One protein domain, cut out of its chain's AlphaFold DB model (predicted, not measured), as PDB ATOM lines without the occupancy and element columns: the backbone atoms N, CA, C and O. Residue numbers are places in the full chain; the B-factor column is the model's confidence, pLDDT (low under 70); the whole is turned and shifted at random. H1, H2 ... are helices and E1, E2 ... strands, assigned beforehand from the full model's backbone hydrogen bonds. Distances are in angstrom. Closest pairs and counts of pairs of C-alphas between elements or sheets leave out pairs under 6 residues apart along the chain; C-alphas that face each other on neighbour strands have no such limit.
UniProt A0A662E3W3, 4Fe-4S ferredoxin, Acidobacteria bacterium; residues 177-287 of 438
ATOM      1  N   ARG A 177     230.268 272.709 194.741       94.00
ATOM      2  CA  ARG A 177     229.762 272.967 193.386       94.00
ATOM      3  C   ARG A 177     228.686 271.965 192.997       94.00
ATOM      4  O   ARG A 177     228.922 270.757 192.959       94.00
ATOM      5  N   ALA A 178     227.496 272.454 192.655       96.44
ATOM      6  CA  ALA A 178     226.433 271.584 192.154       96.44
ATOM      7  C   ALA A 178     226.830 270.951 190.808       96.44
ATOM      8  O   ALA A 178     226.482 269.802 190.543       96.44
ATOM      9  N   THR A 179     227.609 271.675 189.996       96.31
ATOM     10  CA  THR A 179     228.177 271.173 188.735       96.31
ATOM     11  C   THR A 179     229.115 269.985 188.946       96.31
ATOM     12  O   THR A 179     228.863 268.929 188.368       96.31
ATOM     13  N   SER A 180     230.102 270.092 189.847       95.81
ATOM     14  CA  SER A 180     231.024 268.984 190.165       95.81
ATOM     15  C   SER A 180     230.284 267.744 190.658       95.81
ATOM     16  O   SER A 180     230.590 266.633 190.235       95.81
ATOM     17  N   VAL A 181     229.262 267.911 191.511       96.75
ATOM     18  CA  VAL A 181     228.471 266.771 192.005       96.75
ATOM     19  C   VAL A 181     227.849 265.976 190.854       96.75
ATOM     20  O   VAL A 181     227.833 264.746 190.899       96.75
ATOM     21  N   ILE A 182     227.337 266.654 189.827       97.62
ATOM     22  CA  ILE A 182     226.762 265.986 188.657       97.62
ATOM     23  C   ILE A 182     227.854 265.437 187.725       97.62
ATOM     24  O   ILE A 182     227.684 264.365 187.151       97.62
ATOM     25  N   GLU A 183     228.980 266.129 187.562       96.88
ATOM     26  CA  GLU A 183     230.103 265.652 186.743       96.88
ATOM     27  C   GLU A 183     230.671 264.328 187.279       96.88
ATOM     28  O   GLU A 183     230.882 263.383 186.510       96.88
ATOM     29  N   GLU A 184     230.845 264.239 188.599       95.94
ATOM     30  CA  GLU A 184     231.411 263.080 189.297       95.94
ATOM     31  C   GLU A 184     230.412 261.941 189.536       95.94
ATOM     32  O   GLU A 184     230.813 260.789 189.743       95.94
ATOM     33  N   ALA A 185     229.110 262.238 189.547       96.62
ATOM     34  CA  ALA A 185     228.089 261.232 189.793       96.62
ATOM     35  C   ALA A 185     228.023 260.185 188.669       96.62
ATOM     36  O   ALA A 185     228.283 260.445 187.492       96.62
ATOM     37  N   GLN A 186     227.664 258.960 189.058       94.88
ATOM     38  CA  GLN A 186     227.623 257.812 188.142       94.88
ATOM     39  C   GLN A 186     226.236 257.547 187.554       94.88
ATOM     40  O   GLN A 186     226.124 256.951 186.488       94.88
ATOM     41  N   ASN A 187     225.187 257.949 188.267       96.00
ATOM     42  CA  ASN A 187     223.794 257.683 187.930       96.00
ATOM     43  C   ASN A 187     222.966 258.920 188.261       96.00
ATOM     44  O   ASN A 187     223.256 259.590 189.258       96.00
ATOM     45  N   PHE A 188     221.927 259.169 187.465       98.38
ATOM     46  CA  PHE A 188     221.080 260.352 187.568       98.38
ATOM     47  C   PHE A 188     219.618 259.963 187.417       98.38
ATOM     48  O   PHE A 188     219.266 259.124 186.590       98.38
ATOM     49  N   ALA A 189     218.765 260.593 188.211       98.19
ATOM     50  CA  ALA A 189     217.328 260.476 188.062       98.19
ATOM     51  C   ALA A 189     216.658 261.808 188.382       98.19
ATOM     52  O   ALA A 189     217.154 262.574 189.212       98.19
ATOM     53  N   VAL A 190     215.508 262.048 187.764       98.19
ATOM     54  CA  VAL A 190     214.627 263.166 188.100       98.19
ATOM     55  C   VAL A 190     213.269 262.647 188.542       98.19
ATOM     56  O   VAL A 190     212.758 261.643 188.045       98.19
ATOM     57  N   SER A 191     212.692 263.348 189.504       97.12
ATOM     58  CA  SER A 191     211.355 263.102 190.034       97.12
ATOM     59  C   SER A 191     210.638 264.429 190.253       97.12
ATOM     60  O   SER A 191     211.253 265.504 190.199       97.12
ATOM     61  N   TYR A 192     209.340 264.359 190.545       96.75
ATOM     62  CA  TYR A 192     208.607 265.545 190.956       96.75
ATOM     63  C   TYR A 192     209.194 266.092 192.253       96.75
ATOM     64  O   TYR A 192     209.513 265.356 193.189       96.75
ATOM     65  N   CYS A 193     209.290 267.415 192.344       97.62
ATOM     66  CA  CYS A 193     209.570 268.074 193.609       97.62
ATOM     67  C   CYS A 193     208.451 267.757 194.608       97.62
ATOM     68  O   CYS A 193     207.368 268.339 194.530       97.62
ATOM     69  N   TYR A 194     208.732 266.873 195.572       96.00
ATOM     70  CA  TYR A 194     207.761 266.422 196.578       96.00
ATOM     71  C   TYR A 194     207.081 267.609 197.278       96.00
ATOM     72  O   TYR A 194     205.861 267.646 197.412       96.00
ATOM     73  N   CYS A 195     207.872 268.615 197.667       97.75
ATOM     74  CA  CYS A 195     207.411 269.827 198.338       97.75
ATOM     75  C   CYS A 195     206.388 270.600 197.496       97.75
ATOM     76  O   CYS A 195     205.354 271.052 197.987       97.75
ATOM     77  N   ARG A 196     206.686 270.751 196.204       97.69
ATOM     78  CA  ARG A 196     205.867 271.512 195.261       97.69
ATOM     79  C   ARG A 196     204.624 270.709 194.857       97.69
ATOM     80  O   ARG A 196     203.549 271.284 194.735       97.69
ATOM     81  N   HIS A 197     204.734 269.380 194.783       97.94
ATOM     82  CA  HIS A 197     203.600 268.477 194.583       97.94
ATOM     83  C   HIS A 197     202.664 268.462 195.802       97.94
ATOM     84  O   HIS A 197     201.451 268.533 195.634       97.94
ATOM     85  N   LYS A 198     203.196 268.480 197.037       97.94
ATOM     86  CA  LYS A 198     202.403 268.721 198.261       97.94
ATOM     87  C   LYS A 198     201.626 270.028 198.139       97.94
ATOM     88  O   LYS A 198     200.410 270.038 198.296       97.94
ATOM     89  N   ALA A 199     202.314 271.118 197.799       98.06
ATOM     90  CA  ALA A 199     201.687 272.426 197.645       98.06
ATOM     91  C   ALA A 199     200.607 272.455 196.544       98.06
ATOM     92  O   ALA A 199     199.615 273.160 196.700       98.06
ATOM     93  N   GLU A 200     200.750 271.681 195.464       97.81
ATOM     94  CA  GLU A 200     199.731 271.534 194.413       97.81
ATOM     95  C   GLU A 200     198.413 270.987 194.943       97.81
ATOM     96  O   GLU A 200     197.370 271.606 194.736       97.81
ATOM     97  N   HIS A 201     198.461 269.888 195.693       97.88
ATOM     98  CA  HIS A 201     197.263 269.279 196.280       97.88
ATOM     99  C   HIS A 201     196.597 270.154 197.350       97.88
ATOM    100  O   HIS A 201     195.416 269.972 197.645       97.88
ATOM    101  N   LEU A 202     197.331 271.132 197.885       98.06
ATOM    102  CA  LEU A 202     196.835 272.148 198.814       98.06
ATOM    103  C   LEU A 202     196.371 273.441 198.117       98.06
ATOM    104  O   LEU A 202     195.916 274.361 198.793       98.06
ATOM    105  N   GLY A 203     196.516 273.555 196.790       97.81
ATOM    106  CA  GLY A 203     196.198 274.778 196.038       97.81
ATOM    107  C   GLY A 203     197.163 275.948 196.283       97.81
ATOM    108  O   GLY A 203     196.807 277.096 196.037       97.81
ATOM    109  N   LYS A 204     198.374 275.671 196.783       96.81
ATOM    110  CA  LYS A 204     199.403 276.655 197.182       96.81
ATOM    111  C   LYS A 204     200.670 276.603 196.309       96.81
ATOM    112  O   LYS A 204     201.687 277.196 196.667       96.81
ATOM    113  N   ARG A 205     200.668 275.843 195.205       95.81
ATOM    114  CA  ARG A 205     201.859 275.655 194.355       95.81
ATOM    115  C   ARG A 205     202.308 276.976 193.723       95.81
ATOM    116  O   ARG A 205     201.482 277.724 193.215       95.81
ATOM    117  N   CYS A 206     203.617 277.216 193.696       96.19
ATOM    118  CA  CYS A 206     204.218 278.270 192.880       96.19
ATOM    119  C   CYS A 206     204.434 277.830 191.419       96.19
ATOM    120  O   CYS A 206     204.303 276.655 191.083       96.19
ATOM    121  N   ASP A 207     204.843 278.762 190.560       96.25
ATOM    122  CA  ASP A 207     205.043 278.503 189.123       96.25
ATOM    123  C   ASP A 207     206.406 277.877 188.777       96.25
ATOM    124  O   ASP A 207     206.740 277.694 187.609       96.25
ATOM    125  N   ALA A 208     207.222 277.549 189.783       96.62
ATOM    126  CA  ALA A 208     208.512 276.908 189.553       96.62
ATOM    127  C   ALA A 208     208.344 275.487 188.966       96.62
ATOM    128  O   ALA A 208     207.401 274.778 189.329       96.62
ATOM    129  N   PRO A 209     209.280 275.033 188.111       96.31
ATOM    130  CA  PRO A 209     209.173 273.756 187.398       96.31
ATOM    131  C   PRO A 209     209.058 272.555 188.349       96.31
ATOM    132  O   PRO A 209     209.669 272.540 189.416       96.31
ATOM    133  N   MET A 210     208.274 271.538 187.988       95.50
ATOM    134  CA  MET A 210     208.007 270.372 188.848       95.50
ATOM    135  C   MET A 210     209.110 269.310 188.793       95.50
ATOM    136  O   MET A 210     209.537 268.823 189.842       95.50
ATOM    137  N   ASP A 211     209.599 268.999 187.593       94.88
ATOM    138  CA  ASP A 211     210.595 267.959 187.306       94.88
ATOM    139  C   ASP A 211     212.031 268.430 187.572       94.88
ATOM    140  O   ASP A 211     212.855 268.522 186.668       94.88
ATOM    141  N   VAL A 212     212.328 268.788 188.824       96.44
ATOM    142  CA  VAL A 212     213.639 269.350 189.212       96.44
ATOM    143  C   VAL A 212     214.237 268.727 190.472       96.44
ATOM    144  O   VAL A 212     215.242 269.217 190.989       96.44
ATOM    145  N   CYS A 213     213.627 267.672 191.015       95.88
ATOM    146  CA  CYS A 213     214.181 266.953 192.159       95.88
ATOM    147  C   CYS A 213     215.175 265.900 191.659       95.88
ATOM    148  O   CYS A 213     214.764 264.828 191.203       95.88
ATOM    149  N   LEU A 214     216.470 266.229 191.701       98.25
ATOM    150  CA  LEU A 214     217.529 265.367 191.186       98.25
ATOM    151  C   LEU A 214     217.984 264.382 192.257       98.25
ATOM    152  O   LEU A 214     218.352 264.757 193.370       98.25
ATOM    153  N   SER A 215     218.032 263.113 191.882       98.19
ATOM    154  CA  SER A 215     218.738 262.075 192.627       98.19
ATOM    155  C   SER A 215     220.018 261.715 191.886       98.19
ATOM    156  O   SER A 215     220.045 261.690 190.655       98.19
ATOM    157  N   VAL A 216     221.082 261.425 192.633       98.06
ATOM    158  CA  VAL A 216     222.396 261.058 192.090       98.06
ATOM    159  C   VAL A 216     222.956 259.828 192.796       98.06
ATOM    160  O   VAL A 216     222.553 259.487 193.911       98.06
ATOM    161  N   ASN A 217     223.908 259.148 192.156       96.12
ATOM    162  CA  ASN A 217     224.601 257.988 192.726       96.12
ATOM    163  C   ASN A 217     223.606 256.917 193.225       96.12
ATOM    164  O   ASN A 217     222.667 256.552 192.521       96.12
ATOM    165  N   ALA A 218     223.788 256.420 194.454       94.00
ATOM    166  CA  ALA A 218     222.916 255.406 195.043       94.00
ATOM    167  C   ALA A 218     221.457 255.876 195.200       94.00
ATOM    168  O   ALA A 218     220.556 255.041 195.157       94.00
ATOM    169  N   GLY A 219     221.225 257.187 195.354       95.69
ATOM    170  CA  GLY A 219     219.878 257.759 195.383       95.69
ATOM    171  C   GLY A 219     219.179 257.602 194.034       95.69
ATOM    172  O   GLY A 219     218.057 257.109 193.985       95.69
ATOM    173  N   ALA A 220     219.876 257.919 192.936       97.06
ATOM    174  CA  ALA A 220     219.355 257.720 191.582       97.06
ATOM    175  C   ALA A 220     219.022 256.251 191.313       97.06
ATOM    176  O   ALA A 220     217.923 255.946 190.862       97.06
ATOM    177  N   SER A 221     219.938 255.334 191.649       95.50
ATOM    178  CA  SER A 221     219.701 253.900 191.458       95.50
ATOM    179  C   SER A 221     218.453 253.412 192.197       95.50
ATOM    180  O   SER A 221     217.688 252.637 191.636       95.50
ATOM    181  N   PHE A 222     218.232 253.868 193.436       95.25
ATOM    182  CA  PHE A 222     217.044 253.507 194.213       95.25
ATOM    183  C   PHE A 222     215.758 254.084 193.606       95.25
ATOM    184  O   PHE A 222     214.788 253.354 193.416       95.25
ATOM    185  N   VAL A 223     215.767 255.376 193.267       95.38
ATOM    186  CA  VAL A 223     214.604 256.080 192.708       95.38
ATOM    187  C   VAL A 223     214.167 255.480 191.374       95.38
ATOM    188  O   VAL A 223     212.971 255.314 191.161       95.38
ATOM    189  N   VAL A 224     215.113 255.107 190.507       96.06
ATOM    190  CA  VAL A 224     214.815 254.440 189.230       96.06
ATOM    191  C   VAL A 224     214.313 253.018 189.461       96.06
ATOM    192  O   VAL A 224     213.282 252.642 188.918       96.06
ATOM    193  N   HIS A 225     214.998 252.240 190.307       93.94
ATOM    194  CA  HIS A 225     214.621 250.853 190.620       93.94
ATOM    195  C   HIS A 225     213.195 250.731 191.171       93.94
ATOM    196  O   HIS A 225     212.499 249.768 190.864       93.94
ATOM    197  N   ARG A 226     212.751 251.709 191.969       94.25
ATOM    198  CA  ARG A 226     211.391 251.758 192.531       94.25
ATOM    199  C   ARG A 226     210.405 252.606 191.739       94.25
ATOM    200  O   ARG A 226     209.285 252.821 192.202       94.25
ATOM    201  N   GLU A 227     210.811 253.087 190.566       94.94
ATOM    202  CA  GLU A 227     209.988 253.912 189.680       94.94
ATOM    203  C   GLU A 227     209.461 255.187 190.371       94.94
ATOM    204  O   GLU A 227     208.411 255.722 190.020       94.94
ATOM    205  N   PHE A 228     210.184 255.698 191.379       95.69
ATOM    206  CA  PHE A 228     209.876 256.959 192.077       95.69
ATOM    207  C   PHE A 228     210.199 258.183 191.222       95.69
ATOM    208  O   PHE A 228     209.731 259.287 191.489       95.69
ATOM    209  N   GLY A 229     211.009 257.976 190.194       95.88
ATOM    210  CA  GLY A 229     211.394 258.946 189.193       95.88
ATOM    211  C   GLY A 229     211.914 258.213 187.967       95.88
ATOM    212  O   GLY A 229     211.960 256.981 187.931       95.88
ATOM    213  N   ARG A 230     212.321 258.980 186.963       96.56
ATOM    214  CA  ARG A 230     212.880 258.446 185.721       96.56
ATOM    215  C   ARG A 230     214.383 258.664 185.670       96.56
ATOM    216  O   ARG A 230     214.887 259.661 186.188       96.56
ATOM    217  N   GLU A 231     215.081 257.738 185.029       98.06
ATOM    218  CA  GLU A 231     216.496 257.901 184.702       98.06
ATOM    219  C   GLU A 231     216.675 259.051 183.704       98.06
ATOM    220  O   GLU A 231     215.811 259.286 182.854       98.06
ATOM    221  N   ILE A 232     217.785 259.776 183.842       98.44
ATOM    222  CA  ILE A 232     218.170 260.875 182.952       98.44
ATOM    223  C   ILE A 232     219.657 260.799 182.620       98.44
ATOM    224  O   ILE A 232     220.439 260.158 183.325       98.44
ATOM    225  N   GLU A 233     220.064 261.499 181.568       98.25
ATOM    226  CA  GLU A 233     221.478 261.673 181.250       98.25
ATOM    227  C   GLU A 233     222.099 262.841 182.032       98.25
ATOM    228  O   GLU A 233     221.414 263.732 182.540       98.25
ATOM    229  N   ARG A 234     223.437 262.866 182.105       98.44
ATOM    230  CA  ARG A 234     224.189 263.948 182.764       98.44
ATOM    231  C   ARG A 234     223.862 265.326 182.173       98.44
ATOM    232  O   ARG A 234     223.783 266.299 182.918       98.44
ATOM    233  N   SER A 235     223.708 265.411 180.852       98.31
ATOM    234  CA  SER A 235     223.352 266.643 180.132       98.31
ATOM    235  C   SER A 235     222.007 267.194 180.600       98.31
ATOM    236  O   SER A 235     221.923 268.356 180.976       98.31
ATOM    237  N   GLU A 236     220.989 266.340 180.697       98.50
ATOM    238  CA  GLU A 236     219.674 266.730 181.211       98.50
ATOM    239  C   GLU A 236     219.749 267.175 182.683       98.50
ATOM    240  O   GLU A 236     219.128 268.164 183.069       98.50
ATOM    241  N   ALA A 237     220.560 266.506 183.510       98.38
ATOM    242  CA  ALA A 237     220.784 266.938 184.890       98.38
ATOM    243  C   ALA A 237     221.437 268.335 184.965       98.38
ATOM    244  O   ALA A 237     221.060 269.139 185.820       98.38
ATOM    245  N   MET A 238     222.381 268.643 184.065       98.00
ATOM    246  CA  MET A 238     222.959 269.987 183.918       98.00
ATOM    247  C   MET A 238     221.921 271.023 183.503       98.00
ATOM    248  O   MET A 238     221.840 272.082 184.130       98.00
ATOM    249  N   ASP A 239     221.102 270.712 182.503       98.25
ATOM    250  CA  ASP A 239     220.058 271.614 182.021       98.25
ATOM    251  C   ASP A 239     219.047 271.931 183.131       98.25
ATOM    252  O   ASP A 239     218.663 273.087 183.312       98.25
ATOM    253  N   ILE A 240     218.695 270.941 183.961       98.31
ATOM    254  CA  ILE A 240     217.842 271.141 185.141       98.31
ATOM    255  C   ILE A 240     218.493 272.094 186.150       98.31
ATOM    256  O   ILE A 240     217.795 272.946 186.709       98.31
ATOM    257  N   LEU A 241     219.808 272.003 186.396       97.12
ATOM    258  CA  LEU A 241     220.500 272.959 187.272       97.12
ATOM    259  C   LEU A 241     220.430 274.382 186.707       97.12
ATOM    260  O   LEU A 241     220.159 275.317 187.462       97.12
ATOM    261  N   VAL A 242     220.645 274.551 185.400       96.75
ATOM    262  CA  VAL A 242     220.567 275.857 184.725       96.75
ATOM    263  C   VAL A 242     219.148 276.422 184.809       96.75
ATOM    264  O   VAL A 242     218.962 277.511 185.351       96.75
ATOM    265  N   GLN A 243     218.141 275.652 184.388       97.00
ATOM    266  CA  GLN A 243     216.731 276.046 184.443       97.00
ATOM    267  C   GLN A 243     216.300 276.418 185.869       97.00
ATOM    268  O   GLN A 243     215.563 277.385 186.087       97.00
ATOM    269  N   SER A 244     216.772 275.665 186.863       97.25
ATOM    270  CA  SER A 244     216.463 275.918 188.269       97.25
ATOM    271  C   SER A 244     217.044 277.242 188.754       97.25
ATOM    272  O   SER A 244     216.342 278.012 189.414       97.25
ATOM    273  N   ARG A 245     218.289 277.556 188.377       95.44
ATOM    274  CA  ARG A 245     218.912 278.853 188.676       95.44
ATOM    275  C   ARG A 245     218.154 279.989 188.008       95.44
ATOM    276  O   ARG A 245     217.853 280.983 188.660       95.44
ATOM    277  N   GLU A 246     217.818 279.857 186.727       94.62
ATOM    278  CA  GLU A 246     217.028 280.851 185.982       94.62
ATOM    279  C   GLU A 246     215.650 281.095 186.610       94.62
ATOM    280  O   GLU A 246     215.168 282.226 186.629       94.62
ATOM    281  N   SER A 247     215.072 280.059 187.220       95.69
ATOM    282  CA  SER A 247     213.815 280.124 187.975       95.69
ATOM    283  C   SER A 247     213.974 280.669 189.406       95.69
ATOM    284  O   SER A 247     213.005 280.694 190.164       95.69
ATOM    285  N   GLY A 248     215.178 281.091 189.808       95.56
ATOM    286  CA  GLY A 248     215.457 281.632 191.143       95.56
ATOM    287  C   GLY A 248     215.407 280.594 192.269       95.56
ATOM    288  O   GLY A 248     215.163 280.952 193.422       95.56
ATOM    289  N   LEU A 249     215.598 279.312 191.949       97.88
ATOM    290  CA  LEU A 249     215.606 278.223 192.926       97.88
ATOM    291  C   LEU A 249     216.979 278.075 193.574       97.88
ATOM    292  O   LEU A 249     217.998 278.299 192.935       97.88
ATOM    293  N   VAL A 250     216.991 277.647 194.833       97.69
ATOM    294  CA  VAL A 250     218.203 277.299 195.579       97.69
ATOM    295  C   VAL A 250     218.592 275.860 195.292       97.69
ATOM    296  O   VAL A 250     217.749 274.969 195.371       97.69
ATOM    297  N   GLN A 251     219.879 275.618 195.079       98.00
ATOM    298  CA  GLN A 251     220.434 274.269 195.044       98.00
ATOM    299  C   GLN A 251     220.770 273.802 196.467       98.00
ATOM    300  O   GLN A 251     221.573 274.426 197.160       98.00
ATOM    301  N   ILE A 252     220.142 272.711 196.912       98.06
ATOM    302  CA  ILE A 252     220.395 272.068 198.210       98.06
ATOM    303  C   ILE A 252     220.810 270.620 197.955       98.06
ATOM    304  O   ILE A 252     220.010 269.835 197.456       98.06
ATOM    305  N   ALA A 253     222.041 270.252 198.297       97.69
ATOM    306  CA  ALA A 253     222.555 268.893 198.128       97.69
ATOM    307  C   ALA A 253     222.540 268.111 199.451       97.69
ATOM    308  O   ALA A 253     222.412 268.696 200.526       97.69
ATOM    309  N   ASP A 254     222.724 266.791 199.377       97.12
ATOM    310  CA  ASP A 254     223.031 265.955 200.547       97.12
ATOM    311  C   ASP A 254     224.217 266.554 201.325       97.12
ATOM    312  O   ASP A 254     225.238 266.918 200.728       97.12
ATOM    313  N   ASN A 255     224.087 266.681 202.652       96.88
ATOM    314  CA  ASN A 255     225.089 267.315 203.516       96.88
ATOM    315  C   ASN A 255     226.307 266.402 203.750       96.88
ATOM    316  O   ASN A 255     226.600 265.980 204.868       96.88
ATOM    317  N   VAL A 256     226.986 266.031 202.666       95.94
ATOM    318  CA  VAL A 256     228.165 265.167 202.657       95.94
ATOM    319  C   VAL A 256     229.168 265.638 201.611       95.94
ATOM    320  O   VAL A 256     228.789 266.221 200.595       95.94
ATOM    321  N   GLN A 257     230.454 265.379 201.829       94.56
ATOM    322  CA  GLN A 257     231.488 265.688 200.835       94.56
ATOM    323  C   GLN A 257     231.556 264.630 199.729       94.56
ATOM    324  O   GLN A 257     231.738 264.962 198.564       94.56
ATOM    325  N   GLN A 258     231.408 263.349 200.077       94.12
ATOM    326  CA  GLN A 258     231.603 262.241 199.146       94.12
ATOM    327  C   GLN A 258     230.298 261.517 198.839       94.12
ATOM    328  O   GLN A 258     229.581 261.101 199.751       94.12
ATOM    329  N   LYS A 259     230.074 261.261 197.545       93.94
ATOM    330  CA  LYS A 259     228.942 260.479 197.024       93.94
ATOM    331  C   LYS A 259     227.586 260.964 197.562       93.94
ATOM    332  O   LYS A 259     226.850 260.153 198.133       93.94
ATOM    333  N   PRO A 260     227.252 262.256 197.391       96.81
ATOM    334  CA  PRO A 260     225.920 262.752 197.721       96.81
ATOM    335  C   PRO A 260     224.855 261.955 196.968       96.81
ATOM    336  O   PRO A 260     225.127 261.380 195.909       96.81
ATOM    337  N   THR A 261     223.653 261.899 197.532       96.94
ATOM    338  CA  THR A 261     222.550 261.092 196.987       96.94
ATOM    339  C   THR A 261     221.469 261.907 196.281       96.94
ATOM    340  O   THR A 261     220.677 261.337 195.531       96.94
ATOM    341  N   TYR A 262     221.456 263.231 196.454       97.69
ATOM    342  CA  TYR A 262     220.479 264.116 195.828       97.69
ATOM    343  C   TYR A 262     221.004 265.549 195.662       97.69
ATOM    344  O   TYR A 262     221.912 265.981 196.383       97.69
ATOM    345  N   ILE A 263     220.379 266.281 194.734       98.00
ATOM    346  CA  ILE A 263     220.386 267.744 194.639       98.00
ATOM    347  C   ILE A 263     218.936 268.206 194.442       98.00
ATOM    348  O   ILE A 263     218.299 267.938 193.426       98.00
ATOM    349  N   CYS A 264     218.406 268.934 195.413       95.31
ATOM    350  CA  CYS A 264     217.086 269.541 195.347       95.31
ATOM    351  C   CYS A 264     217.181 270.969 194.797       95.31
ATOM    352  O   CYS A 264     218.060 271.736 195.190       95.31
ATOM    353  N   ASN A 265     216.229 271.345 193.941       97.81
ATOM    354  CA  ASN A 265     216.080 272.702 193.415       97.81
ATOM    355  C   ASN A 265     214.856 273.375 194.059       97.81
ATOM    356  O   ASN A 265     213.698 273.204 193.649       97.81
ATOM    357  N   CYS A 266     215.121 274.096 195.144       98.00
ATOM    358  CA  CYS A 266     214.147 274.472 196.158       98.00
ATOM    359  C   CYS A 266     213.669 275.919 196.016       98.00
ATOM    360  O   CYS A 266     214.441 276.829 195.740       98.00
ATOM    361  N   CYS A 267     212.381 276.140 196.273       97.44
ATOM    362  CA  CYS A 267     211.790 277.473 196.403       97.44
ATOM    363  C   CYS A 267     211.486 277.759 197.877       97.44
ATOM    364  O   CYS A 267     211.096 276.844 198.608       97.44
ATOM    365  N   GLY A 268     211.619 279.019 198.302       96.12
ATOM    366  CA  GLY A 268     211.360 279.422 199.693       96.12
ATOM    367  C   GLY A 268     209.908 279.228 200.147       96.12
ATOM    368  O   GLY A 268     209.661 279.108 201.339       96.12
ATOM    369  N   CYS A 269     208.957 279.153 199.209       95.12
ATOM    370  CA  CYS A 269     207.527 279.053 199.507       95.12
ATOM    371  C   CYS A 269     206.996 277.625 199.704       95.12
ATOM    372  O   CYS A 269     205.940 277.471 200.302       95.12
ATOM    373  N   CYS A 270     207.662 276.591 199.172       97.12
ATOM    374  CA  CYS A 270     207.173 275.205 199.283       97.12
ATOM    375  C   CYS A 270     208.162 274.256 199.962       97.12
ATOM    376  O   CYS A 270     207.751 273.205 200.438       97.12
ATOM    377  N   CYS A 271     209.469 274.542 199.924       97.38
ATOM    378  CA  CYS A 271     210.472 273.612 200.433       97.38
ATOM    379  C   CYS A 271     210.396 273.501 201.958       97.38
ATOM    380  O   CYS A 271     210.643 274.492 202.637       97.38
ATOM    381  N   GLY A 272     210.176 272.293 202.488       94.62
ATOM    382  CA  GLY A 272     210.077 272.066 203.935       94.62
ATOM    383  C   GLY A 272     211.315 272.511 204.727       94.62
ATOM    384  O   GLY A 272     211.173 273.073 205.806       94.62
ATOM    385  N   GLN A 273     212.524 272.357 204.168       95.44
ATOM    386  CA  GLN A 273     213.756 272.853 204.805       95.44
ATOM    387  C   GLN A 273     213.772 274.388 204.886       95.44
ATOM    388  O   GLN A 273     214.098 274.959 205.919       95.44
ATOM    389  N   LEU A 274     213.389 275.078 203.808       97.31
ATOM    390  CA  LEU A 274     213.390 276.545 203.787       97.31
ATOM    391  C   LEU A 274     212.231 277.128 204.604       97.31
ATOM    392  O   LEU A 274     212.400 278.159 205.248       97.31
ATOM    393  N   GLN A 275     211.081 276.450 204.634       95.81
ATOM    394  CA  GLN A 275     209.979 276.793 205.528       95.81
ATOM    395  C   GLN A 275     210.383 276.642 206.994       95.81
ATOM    396  O   GLN A 275     210.069 277.526 207.775       95.81
ATOM    397  N   ALA A 276     211.159 275.620 207.366       94.75
ATOM    398  CA  ALA A 276     211.653 275.499 208.737       94.75
ATOM    399  C   ALA A 276     212.547 276.683 209.164       94.75
ATOM    400  O   ALA A 276     212.424 277.160 210.289       94.75
ATOM    401  N   ILE A 277     213.371 277.224 208.256       95.50
ATOM    402  CA  ILE A 277     214.139 278.464 208.500       95.50
ATOM    403  C   ILE A 277     213.200 279.675 208.637       95.50
ATOM    404  O   ILE A 277     213.422 280.570 209.452       95.50
ATOM    405  N   ASN A 278     212.158 279.749 207.810       95.44
ATOM    406  CA  ASN A 278     211.255 280.902 207.734       95.44
ATOM    407  C   ASN A 278     210.202 280.959 208.842       95.44
ATOM    408  O   ASN A 278     209.858 282.050 209.284       95.44
ATOM    409  N   GLU A 279     209.698 279.811 209.272       94.00
ATOM    410  CA  GLU A 279     208.560 279.700 210.185       94.00
ATOM    411  C   GLU A 279     209.003 279.393 211.618       94.00
ATOM    412  O   GLU A 279     208.364 279.858 212.559       94.00
ATOM    413  N   PHE A 280     210.108 278.656 211.791       92.56
ATOM    414  CA  PHE A 280     210.587 278.201 213.102       92.56
ATOM    415  C   PHE A 280     211.979 278.725 213.476       92.56
ATOM    416  O   PHE A 280     212.469 278.398 214.551       92.56
ATOM    417  N   ASP A 281     212.612 279.518 212.605       92.69
ATOM    418  CA  ASP A 281     213.968 280.057 212.803       92.69
ATOM    419  C   ASP A 281     215.030 278.971 213.082       92.69
ATOM    420  O   ASP A 281     215.993 279.168 213.818       92.69
ATOM    421  N   LEU A 282     214.843 277.788 212.484       93.19
ATOM    422  CA  LEU A 282     215.747 276.648 212.643       93.19
ATOM    423  C   LEU A 282     216.855 276.653 211.583       93.19
ATOM    424  O   LEU A 282     216.585 276.997 210.429       93.19
ATOM    425  N   PRO A 283     218.074 276.171 211.896       91.69
ATOM    426  CA  PRO A 283     219.192 276.080 210.953       91.69
ATOM    427  C   PRO A 283     219.043 274.884 209.991       91.69
ATOM    428  O   PRO A 283     219.950 274.076 209.821       91.69
ATOM    429  N   ALA A 284     217.887 274.749 209.339       94.44
ATOM    430  CA  ALA A 284     217.472 273.540 208.623       94.44
ATOM    431  C   ALA A 284     218.318 273.161 207.397       94.44
ATOM    432  O   ALA A 284     218.174 272.060 206.861       94.44
ATOM    433  N   VAL A 285     219.194 274.060 206.948       96.62
ATOM    434  CA  VAL A 285     220.127 273.838 205.844       96.62
ATOM    435  C   VAL A 285     221.511 274.280 206.292       96.62
ATOM    436  O   VAL A 285     221.689 275.427 206.698       96.62
ATOM    437  N   ASN A 286     222.502 273.398 206.157       96.62
ATOM    438  CA  ASN A 286     223.896 273.748 206.404       96.62
ATOM    439  C   ASN A 286     224.313 274.813 205.369       96.62
ATOM    440  O   ASN A 286     224.173 274.544 204.168       96.62
ATOM    441  N   PRO A 287     224.737 276.027 205.765       96.44
ATOM    442  CA  PRO A 287     225.050 277.084 204.809       96.44
ATOM    443  C   PRO A 287     226.200 276.674 203.881       96.44
ATOM    444  O   PRO A 287     226.990 275.787 204.199       96.44
TER     445      PRO A 287
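This is residues 177 to 287 of the 438 residues of the protein "4Fe-4S ferredoxin" of Acidobacteria bacterium (UniProt A0A662E3W3). A twisted slab of four antiparallel strands forms the middle, with H1 and H4 side by side over one face and H3 over the other, three layers with helices on both faces of the sheet. Two further helices, H2 and H5, follow E1 and E4 beyond one end of the strands, where their first residues come near each other and only graze the sheet. The printed part has 111 residues with five named helices and four named strands, in the order H1 E1 H2 E2 H3 H4 E3 E4 H5 along the chain; the sheet's order is E1 - E2 - E4 - E3. The class is mixed, helices and strands. The whole is compact, with a radius of gyration of the C-alphas of 13.5 A, and spans 36 by 28 by 27 A.

The sheet is made of E1, residues 188 to 191, E2, residues 213 to 216, E4, residues 262 to 266, and E3, residues 250 to 254. E3 measures 13.3 A from first to last C-alpha and E4 12.1 A. H4, residues 234 to 246, is the longest helix at 18.6 A; its C-alpha 234 is at (224.189, 263.948, 182.764). H1, residues 178 to 184, begins with C-alpha 178 at (226.433, 271.584, 192.154) and is 10.3 A long. H3, residues 217 to 225, is 12.4 A long. H2, residues 194 to 201, is 10.9 A long, and H5, residues 272 to 280, is 11.0 A long and ends with C-alpha 280 at (210.587, 278.201, 213.102).

E1 and E3 are the edge strands of the sheet. E1 and E2 are antiparallel at 156 degrees, with N 189 and O 215 within hydrogen-bond range at 3.0 A and N 215 and O 189 at 2.9 A. E2 and E4 are antiparallel at 162 degrees, with N 263 and O 214 2.9 A apart. E4 and E3 form a hairpin, antiparallel at 156 degrees, with N 264 and O 252 2.7 A apart. H4 is on the sheet at a height of 9.4 A, over E2 and E4, and only just not over E1, on which 2 of its 13 C-alphas fall. It runs along the strands, at 20 degrees to E4 on the local plane; its closest C-alphas to E4 are those of Ser 244 and Asn 265, 6.1 A apart. H1 is on the same face at a height of 9.5 A, over E4 and, only just, over E2, on which 3 of its C-alphas fall. H1 and H4 touch, the closest C-alphas being those of Ile 182 and Arg 234 at 6.7 A, with a shallow tilt of 3 degrees, opposite ways. H3 is on the opposite face at a height of 6.7 A, over E1 and E2, slantwise to the strands at 52 degrees to E1 on the local plane; the closest C-alphas of H3 and E1 are those of Ala 220 and Ala 189, 4.9 A apart. E2, H3 H4 and E3 make a split strand-helix-strand unit, two strands running the same way with E4 between them in the sheet, and its crossover is right-handed. H2 only grazes the sheet with residues 194 to 196, and H5 with residues 272 to 274. H2 and H5 are close but not clearly touching, the C-alphas of Cys 195 and Gly 272 being 6.6 A apart, and stand about perpendicular at 76 degrees. H4 and H5 are apart. In H1, H2, H3, H4 and H5 every O i to N i+4 pair is within hydrogen-bond range.

The two C-alphas farthest apart are those of Glu 184 and Gly 203, at 37.7 A. The link from H2 to E2, with 11 residues, is long. The printed part has no cut. The mean pLDDT of the printed part is 96.5, and no printed residue is under 70.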